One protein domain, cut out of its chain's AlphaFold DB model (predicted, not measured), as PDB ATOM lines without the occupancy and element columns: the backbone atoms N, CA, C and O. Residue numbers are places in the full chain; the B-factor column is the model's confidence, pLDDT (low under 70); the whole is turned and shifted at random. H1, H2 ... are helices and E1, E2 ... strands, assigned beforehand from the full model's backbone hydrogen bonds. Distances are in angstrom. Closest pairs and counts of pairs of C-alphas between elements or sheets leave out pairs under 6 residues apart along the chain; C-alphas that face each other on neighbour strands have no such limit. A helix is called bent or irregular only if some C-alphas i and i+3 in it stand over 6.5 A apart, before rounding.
ATOM      1  N   GLY A   2     160.599 222.759 152.986       70.12
ATOM      2  CA  GLY A   2     160.568 222.747 154.456       70.12
ATOM      3  C   GLY A   2     161.693 221.895 155.027       70.12
ATOM      4  O   GLY A   2     161.469 220.745 155.389       70.12
ATOM      5  N   PHE A   3     162.916 222.418 155.041       85.06
ATOM      6  CA  PHE A   3     163.989 221.765 155.785       85.06
ATOM      7  C   PHE A   3     163.819 222.038 157.275       85.06
ATOM      8  O   PHE A   3     163.414 223.131 157.660       85.06
ATOM      9  N   ALA A   4     164.167 221.060 158.109       92.31
ATOM     10  CA  ALA A   4     164.421 221.341 159.509       92.31
ATOM     11  C   ALA A   4     165.700 222.183 159.598       92.31
ATOM     12  O   ALA A   4     166.750 221.794 159.082       92.31
ATOM     13  N   TYR A   5     165.596 223.347 160.227       94.12
ATOM     14  CA  TYR A   5     166.716 224.243 160.470       94.12
ATOM     15  C   TYR A   5     166.587 224.872 161.855       94.12
ATOM     16  O   TYR A   5     165.493 224.983 162.408       94.12
ATOM     17  N   LYS A   6     167.715 225.328 162.397       96.19
ATOM     18  CA  LYS A   6     167.769 226.204 163.567       96.19
ATOM     19  C   LYS A   6     168.322 227.557 163.135       96.19
ATOM     20  O   LYS A   6     169.469 227.626 162.705       96.19
ATOM     21  N   LEU A   7     167.527 228.618 163.267       96.50
ATOM     22  CA  LEU A   7     168.036 229.990 163.204       96.50
ATOM     23  C   LEU A   7     168.912 230.221 164.440       96.50
ATOM     24  O   LEU A   7     168.461 229.997 165.564       96.50
ATOM     25  N   VAL A   8     170.170 230.599 164.232       96.94
ATOM     26  CA  VAL A   8     171.126 230.836 165.325       96.94
ATOM     27  C   VAL A   8     171.450 232.304 165.524       96.94
ATOM     28  O   VAL A   8     171.779 232.691 166.640       96.94
ATOM     29  N   LEU A   9     171.338 233.108 164.469       96.94
ATOM     30  CA  LEU A   9     171.574 234.541 164.515       96.94
ATOM     31  C   LEU A   9     170.764 235.222 163.411       96.94
ATOM     32  O   LEU A   9     170.701 234.706 162.297       96.94
ATOM     33  N   SER A  10     170.168 236.361 163.748       97.44
ATOM     34  CA  SER A  10     169.502 237.284 162.831       97.44
ATOM     35  C   SER A  10     170.061 238.667 163.126       97.44
ATOM     36  O   SER A  10     170.039 239.088 164.282       97.44
ATOM     37  N   LEU A  11     170.570 239.335 162.101       97.12
ATOM     38  CA  LEU A  11     171.119 240.682 162.168       97.12
ATOM     39  C   LEU A  11     170.252 241.613 161.318       97.12
ATOM     40  O   LEU A  11     169.764 241.212 160.259       97.12
ATOM     41  N   ASP A  12     170.068 242.832 161.811       96.25
ATOM     42  CA  ASP A  12     169.394 243.941 161.135       96.25
ATOM     43  C   ASP A  12     170.271 245.176 161.336       96.25
ATOM     44  O   ASP A  12     170.127 245.913 162.309       96.25
ATOM     45  N   GLU A  13     171.278 245.291 160.478       95.75
ATOM     46  CA  GLU A  13     172.297 246.334 160.539       95.75
ATOM     47  C   GLU A  13     172.174 247.239 159.307       95.75
ATOM     48  O   GLU A  13     171.525 246.887 158.320       95.75
ATOM     49  N   ASP A  14     172.871 248.377 159.301       93.88
ATOM     50  CA  ASP A  14     172.890 249.304 158.154       93.88
ATOM     51  C   ASP A  14     173.394 248.648 156.848       93.88
ATOM     52  O   ASP A  14     173.155 249.151 155.749       93.88
ATOM     53  N   THR A  15     174.091 247.512 156.951       89.19
ATOM     54  CA  THR A  15     174.542 246.688 155.818       89.19
ATOM     55  C   THR A  15     173.452 245.779 155.241       89.19
ATOM     56  O   THR A  15     173.666 245.179 154.187       89.19
ATOM     57  N   GLY A  16     172.288 245.701 155.886       88.50
ATOM     58  CA  GLY A  16     171.146 244.876 155.507       88.50
ATOM     59  C   GLY A  16     170.894 243.692 156.445       88.50
ATOM     60  O   GLY A  16     171.629 243.438 157.399       88.50
ATOM     61  N   TYR A  17     169.821 242.953 156.148       92.69
ATOM     62  CA  TYR A  17     169.406 241.774 156.908       92.69
ATOM     63  C   TYR A  17     170.291 240.558 156.627       92.69
ATOM     64  O   TYR A  17     170.420 240.129 155.477       92.69
ATOM     65  N   GLU A  18     170.787 239.917 157.685       95.88
ATOM     66  CA  GLU A  18     171.576 238.684 157.588       95.88
ATOM     67  C   GLU A  18     171.054 237.613 158.547       95.88
ATOM     68  O   GLU A  18     170.823 237.866 159.727       95.88
ATOM     69  N   ASN A  19     170.897 236.381 158.056       95.88
ATOM     70  CA  ASN A  19     170.430 235.251 158.856       95.88
ATOM     71  C   ASN A  19     171.384 234.063 158.766       95.88
ATOM     72  O   ASN A  19     171.769 233.630 157.680       95.88
ATOM     73  N   PHE A  20     171.677 233.466 159.920       95.56
ATOM     74  CA  PHE A  20     172.507 232.273 160.033       95.56
ATOM     75  C   PHE A  20     171.661 231.080 160.462       95.56
ATOM     76  O   PHE A  20     171.031 231.083 161.524       95.56
ATOM     77  N   TYR A  21     171.693 230.024 159.652       95.38
ATOM     78  CA  TYR A  21     170.940 228.798 159.885       95.38
ATOM     79  C   TYR A  21     171.877 227.604 160.046       95.38
ATOM     80  O   TYR A  21     172.818 227.427 159.274       95.38
ATOM     81  N   ILE A  22     171.572 226.735 161.007       95.31
ATOM     82  CA  ILE A  22     172.164 225.402 161.113       95.31
ATOM     83  C   ILE A  22     171.170 224.391 160.549       95.31
ATOM     84  O   ILE A  22     170.009 224.357 160.963       95.31
ATOM     85  N   LEU A  23     171.640 223.556 159.622       94.44
ATOM     86  CA  LEU A  23     170.879 222.468 159.017       94.44
ATOM     87  C   LEU A  23     171.668 221.164 159.133       94.44
ATOM     88  O   LEU A  23     172.879 221.154 158.914       94.44
ATOM     89  N   ASP A  24     170.966 220.068 159.403       93.38
ATOM     90  CA  ASP A  24     171.528 218.715 159.345       93.38
ATOM     91  C   ASP A  24     171.212 218.079 157.984       93.38
ATOM     92  O   ASP A  24     170.285 217.284 157.825       93.38
ATOM     93  N   LEU A  25     171.915 218.543 156.947       93.38
ATOM     94  CA  LEU A  25     171.722 218.104 155.565       93.38
ATOM     95  C   LEU A  25     173.050 218.054 154.797       93.38
ATOM     96  O   LEU A  25     173.974 218.814 155.094       93.38
ATOM     97  N   PRO A  26     173.143 217.232 153.732       92.00
ATOM     98  CA  PRO A  26     174.319 217.221 152.874       92.00
ATOM     99  C   PRO A  26     174.596 218.602 152.270       92.00
ATOM    100  O   PRO A  26     173.736 219.183 151.606       92.00
ATOM    101  N   ILE A  27     175.834 219.081 152.415       91.94
ATOM    102  CA  ILE A  27     176.272 220.414 151.972       91.94
ATOM    103  C   ILE A  27     175.865 220.741 150.524       91.94
ATOM    104  O   ILE A  27     175.355 221.823 150.240       91.94
ATOM    105  N   LYS A  28     176.014 219.774 149.603       92.12
ATOM    106  CA  LYS A  28     175.656 219.943 148.187       92.12
ATOM    107  C   LYS A  28     174.158 220.183 148.000       92.12
ATOM    108  O   LYS A  28     173.787 221.033 147.202       92.12
ATOM    109  N   LYS A  29     173.312 219.481 148.762       92.81
ATOM    110  CA  LYS A  29     171.848 219.626 148.718       92.81
ATOM    111  C   LYS A  29     171.417 221.006 149.218       92.81
ATOM    112  O   LYS A  29     170.554 221.636 148.608       92.81
ATOM    113  N   VAL A  30     172.046 221.489 150.293       94.06
ATOM    114  CA  VAL A  30     171.796 222.840 150.815       94.06
ATOM    115  C   VAL A  30     172.189 223.880 149.768       94.06
ATOM    116  O   VAL A  30     171.345 224.678 149.377       94.06
ATOM    117  N   LYS A  31     173.408 223.817 149.213       93.62
ATOM    118  CA  LYS A  31     173.860 224.808 148.218       93.62
ATOM    119  C   LYS A  31     173.085 224.741 146.899       93.62
ATOM    120  O   LYS A  31     172.837 225.774 146.296       93.62
ATOM    121  N   GLN A  32     172.629 223.567 146.458       92.81
ATOM    122  CA  GLN A  32     171.696 223.474 145.325       92.81
ATOM    123  C   GLN A  32     170.389 224.222 145.604       92.81
ATOM    124  O   GLN A  32     169.864 224.889 144.717       92.81
ATOM    125  N   THR A  33     169.883 224.139 146.836       92.44
ATOM    126  CA  THR A  33     168.660 224.843 147.235       92.44
ATOM    127  C   THR A  33     168.882 226.350 147.313       92.44
ATOM    128  O   THR A  33     168.027 227.097 146.852       92.44
ATOM    129  N   THR A  34     170.027 226.807 147.830       92.81
ATOM    130  CA  THR A  34     170.331 228.246 147.858       92.81
ATOM    131  C   THR A  34     170.495 228.819 146.452       92.81
ATOM    132  O   THR A  34     169.940 229.869 146.164       92.81
ATOM    133  N   ILE A  35     171.148 228.092 145.538       92.44
ATOM    134  CA  ILE A  35     171.239 228.485 144.122       92.44
ATOM    135  C   ILE A  35     169.853 228.554 143.481       92.44
ATOM    136  O   ILE A  35     169.556 229.509 142.772       92.44
ATOM    137  N   ALA A  36     168.996 227.558 143.730       91.38
ATOM    138  CA  ALA A  36     167.632 227.570 143.215       91.38
ATOM    139  C   ALA A  36     166.836 228.764 143.759       91.38
ATOM    140  O   ALA A  36     166.149 229.420 142.990       91.38
ATOM    141  N   PHE A  37     166.965 229.083 145.048       90.88
ATOM    142  CA  PHE A  37     166.353 230.269 145.651       90.88
ATOM    143  C   PHE A  37     166.828 231.568 144.980       90.88
ATOM    144  O   PHE A  37     166.002 232.399 144.604       90.88
ATOM    145  N   GLU A  38     168.138 231.707 144.769       91.88
ATOM    146  CA  GLU A  38     168.730 232.870 144.102       91.88
ATOM    147  C   GLU A  38     168.273 233.000 142.639       91.88
ATOM    148  O   GLU A  38     168.100 234.108 142.141       91.88
ATOM    149  N   ASP A  39     168.073 231.883 141.936       89.06
ATOM    150  CA  ASP A  39     167.789 231.879 140.497       89.06
ATOM    151  C   ASP A  39     166.277 231.851 140.161       89.06
ATOM    152  O   ASP A  39     165.906 232.208 139.042       89.06
ATOM    153  N   GLN A  40     165.397 231.418 141.078       84.81
ATOM    154  CA  GLN A  40     163.960 231.214 140.805       84.81
ATOM    155  C   GLN A  40     163.094 232.471 140.930       84.81
ATOM    156  O   GLN A  40     162.065 232.555 140.260       84.81
ATOM    157  N   ALA A  41     163.461 233.418 141.794       82.56
ATOM    158  CA  ALA A  41     162.660 234.612 142.057       82.56
ATOM    159  C   ALA A  41     163.363 235.874 141.552       82.56
ATOM    160  O   ALA A  41     164.584 235.987 141.656       82.56
ATOM    161  N   GLU A  42     162.589 236.853 141.066       86.56
ATOM    162  CA  GLU A  42     163.128 238.138 140.591       86.56
ATOM    163  C   GLU A  42     163.974 238.808 141.687       86.56
ATOM    164  O   GLU A  42     165.142 239.121 141.463       86.56
ATOM    165  N   LEU A  43     163.427 238.902 142.906       90.88
ATOM    166  CA  LEU A  43     164.150 239.381 144.091       90.88
ATOM    167  C   LEU A  43     165.196 238.394 144.611       90.88
ATOM    168  O   LEU A  43     166.178 238.821 145.209       90.88
ATOM    169  N   GLY A  44     165.019 237.090 144.376       90.56
ATOM    170  CA  GLY A  44     165.947 236.045 144.826       90.56
ATOM    171  C   GLY A  44     167.379 236.316 144.370       90.56
ATOM    172  O   GLY A  44     168.323 236.125 145.132       90.56
ATOM    173  N   ARG A  45     167.545 236.878 143.166       90.69
ATOM    174  CA  ARG A  45     168.864 237.187 142.598       90.69
ATOM    175  C   ARG A  45     169.658 238.217 143.409       90.69
ATOM    176  O   ARG A  45     170.886 238.238 143.270       90.69
ATOM    177  N   LEU A  46     168.977 239.056 144.198       91.38
ATOM    178  CA  LEU A  46     169.577 240.080 145.063       91.38
ATOM    179  C   LEU A  46     170.179 239.500 146.347       91.38
ATOM    180  O   LEU A  46     171.031 240.142 146.951       91.38
ATOM    181  N   PHE A  47     169.767 238.300 146.748       90.81
ATOM    182  CA  PHE A  47     170.308 237.633 147.926       90.81
ATOM    183  C   PHE A  47     171.633 236.943 147.608       90.81
ATOM    184  O   PHE A  47     171.830 236.437 146.502       90.81
ATOM    185  N   ASP A  48     172.520 236.873 148.595       89.94
ATOM    186  CA  ASP A  48     173.742 236.073 148.531       89.94
ATOM    187  C   ASP A  48     173.718 235.023 149.645       89.94
ATOM    188  O   ASP A  48     173.742 235.351 150.829       89.94
ATOM    189  N   ALA A  49     173.582 233.752 149.267       92.25
ATOM    190  CA  ALA A  49     173.372 232.651 150.197       92.25
ATOM    191  C   ALA A  49     174.543 231.658 150.162       92.25
ATOM    192  O   ALA A  49     174.675 230.799 149.269       92.25
ATOM    193  N   ASP A  50     175.375 231.730 151.198       92.69
ATOM    194  CA  ASP A  50     176.545 230.881 151.369       92.69
ATOM    195  C   ASP A  50     176.317 229.677 152.276       92.69
ATOM    196  O   ASP A  50     175.538 229.692 153.223       92.69
ATOM    197  N   VAL A  51     177.015 228.586 151.945       94.25
ATOM    198  CA  VAL A  51     176.926 227.320 152.675       94.25
ATOM    199  C   VAL A  51     178.305 226.965 153.199       94.25
ATOM    200  O   VAL A  51     179.213 226.623 152.434       94.25
ATOM    201  N   LEU A  52     178.425 227.047 154.519       92.81
ATOM    202  CA  LEU A  52     179.630 226.777 155.292       92.81
ATOM    203  C   LEU A  52     179.535 225.394 155.947       92.81
ATOM    204  O   LEU A  52     178.448 224.923 156.280       92.81
ATOM    205  N   VAL A  53     180.680 224.743 156.149       89.94
ATOM    206  CA  VAL A  53     180.790 223.505 156.935       89.94
ATOM    207  C   VAL A  53     181.892 223.693 157.956       89.94
ATOM    208  O   VAL A  53     182.949 224.208 157.613       89.94
ATOM    209  N   LYS A  54     181.633 223.253 159.190       81.69
ATOM    210  CA  LYS A  54     182.492 223.453 160.364       81.69
ATOM    211  C   LYS A  54     183.978 223.166 160.107       81.69
ATOM    212  O   LYS A  54     184.821 223.927 160.560       81.69
ATOM    213  N   ASP A  55     184.276 222.120 159.340       82.19
ATOM    214  CA  ASP A  55     185.647 221.648 159.095       82.19
ATOM    215  C   ASP A  55     186.197 222.053 157.714       82.19
ATOM    216  O   ASP A  55     187.173 221.483 157.223       82.19
ATOM    217  N   LYS A  56     185.563 223.021 157.042       83.38
ATOM    218  CA  LYS A  56     186.054 223.595 155.787       83.38
ATOM    219  C   LYS A  56     186.373 225.069 155.965       83.38
ATOM    220  O   LYS A  56     185.536 225.850 156.395       83.38
ATOM    221  N   ASN A  57     187.551 225.458 155.489       78.88
ATOM    222  CA  ASN A  57     188.021 226.844 155.533       78.88
ATOM    223  C   ASN A  57     187.286 227.787 154.563       78.88
ATOM    224  O   ASN A  57     187.567 228.980 154.554       78.88
ATOM    225  N   ALA A  58     186.402 227.271 153.706       84.19
ATOM    226  CA  ALA A  58     185.702 228.067 152.706       84.19
ATOM    227  C   ALA A  58     184.295 227.528 152.428       84.19
ATOM    228  O   ALA A  58     184.055 226.314 152.474       84.19
ATOM    229  N   ALA A  59     183.388 228.445 152.082       89.31
ATOM    230  CA  ALA A  59     182.079 228.115 151.538       89.31
ATOM    231  C   ALA A  59     182.219 227.321 150.235       89.31
ATOM    232  O   ALA A  59     183.143 227.546 149.448       89.31
ATOM    233  N   ILE A  60     181.269 226.421 149.972       90.50
ATOM    234  CA  ILE A  60     181.181 225.832 148.635       90.50
ATOM    235  C   ILE A  60     180.581 226.824 147.646       90.50
ATOM    236  O   ILE A  60     179.586 227.503 147.905       90.50
ATOM    237  N   SER A  61     181.192 226.877 146.474       88.75
ATOM    238  CA  SER A  61     180.821 227.759 145.383       88.75
ATOM    239  C   SER A  61     179.831 227.088 144.430       88.75
ATOM    240  O   SER A  61     179.681 225.866 144.395       88.75
ATOM    241  N   ARG A  62     179.195 227.888 143.565       89.12
ATOM    242  CA  ARG A  62     178.361 227.369 142.466       89.12
ATOM    243  C   ARG A  62     179.132 226.404 141.551       89.12
ATOM    244  O   ARG A  62     178.564 225.423 141.082       89.12
ATOM    245  N   ARG A  63     180.437 226.645 141.351       87.06
ATOM    246  CA  ARG A  63     181.309 225.821 140.494       87.06
ATOM    247  C   ARG A  63     181.512 224.411 141.037       87.06
ATOM    248  O   ARG A  63     181.677 223.491 140.246       87.06
ATOM    249  N   ASP A  64     181.436 224.237 142.356       86.19
ATOM    250  CA  ASP A  64     181.557 222.924 143.001       86.19
ATOM    251  C   ASP A  64     180.346 222.012 142.723       86.19
ATOM    252  O   ASP A  64     180.399 220.807 142.981       86.19
ATOM    253  N   LEU A  65     179.249 222.578 142.200       84.94
ATOM    254  CA  LEU A  65     178.026 221.866 141.821       84.94
ATOM    255  C   LEU A  65     177.812 221.773 140.304       84.94
ATOM    256  O   LEU A  65     176.974 220.987 139.865       84.94
ATOM    257  N   GLY A  66     178.549 222.547 139.504       78.50
ATOM    258  CA  GLY A  66     178.447 222.555 138.047       78.50
ATOM    259  C   GLY A  66     178.735 223.926 137.418       78.50
ATOM    260  O   GLY A  66     179.014 224.904 138.113       78.50
ATOM    261  N   PRO A  67     178.668 224.037 136.081       64.81
ATOM    262  CA  PRO A  67     179.113 225.218 135.342       64.81
ATOM    263  C   PRO A  67     178.055 226.335 135.248       64.81
ATOM    264  O   PRO A  67     177.956 226.973 134.207       64.81
ATOM    265  N   SER A  68     177.271 226.609 136.297       78.88
ATOM    266  CA  SER A  68     176.279 227.702 136.272       78.88
ATOM    267  C   SER A  68     176.839 228.985 136.913       78.88
ATOM    268  O   SER A  68     176.786 229.137 138.141       78.88
TER     269      SER A  68
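What this domain is: This is residues 2 to 68 of the 106 residues of a protein of Lactobacillus amylovorus DSM 16698 (UniProt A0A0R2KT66). A long, bent two-strand hairpin, E1 and E2, and one helix, H1, make the two limbs of a V, joined where E2 leads into H1; the small helix H2 sits at the far end of H1. From H2 a long stretch without named elements, residues 47 to 68, runs back past H1, turns round near residues 54 to 57 and folds back toward H1. The printed part has 67 residues, with two named strands and two named helices in the order E1, E2, H1, H2; the sheet, E1 - E2, is antiparallel, and the class is mixed, helices and strands. The whole is only just compact, close to loose, with a radius of gyration of the C-alphas of 12.6 A, and spans 33 by 30 by 26 A.

How they stand to each other: Look first at the sheet, where E1, residues 5 to 13, and E2, residues 16 to 23, form an antiparallel hairpin with 166 degrees between their directions. Its two strands are joined by a tight link of 2 residues. Find N 8 and O 20, 2.9 A apart, and N 11 and O 18, 2.8 A apart, both within hydrogen-bond range. The C-alphas of Leu 7 and Tyr 21 face each other at 4.6 A. E1 bends by 54 degrees at residue 8. From E2 a tight link of 3 residues leads to H1, residues 27 to 40, which is apart from E1. Beyond another tight link comes H2, residues 43 to 46, which is apart from both strands. H1 and H2 touch only at the corner by their link, H1 with residues 37 to 39 alone; their closest C-alphas, those of Glu 38 and Gly 44, are 4.3 A apart. In H1 every O i to N i+4 pair is within hydrogen-bond range; H2 is too short for such a pair, and its one O i to N i+3 pair is within range.

Where its parts are: Find C-alpha 5 at (166.716, 224.243, 160.470); from there the 9 residues of E1 run 22.8 A to C-alpha 13. E2, 8 residues, runs 22.7 A from Gly 16 to Leu 23. Find C-alpha 27 at (176.272, 220.414, 151.972), where H1 begins; its 14 residues cover 19.8 A. H2, 4 residues, ends at C-alpha 46, at (169.577, 240.080, 145.063).

The domain as a whole: The two C-alphas farthest apart are those of Asp 14 and Gly 66, at 33.9 A. The printed part has no cut, and the three links between named elements are tight. In residues 47 to 68 you will find C-alphas 3 to 18 A from the mean of all C-alphas. The mean pLDDT of the printed part is 90.1; look at residue 67 for the one value under 70.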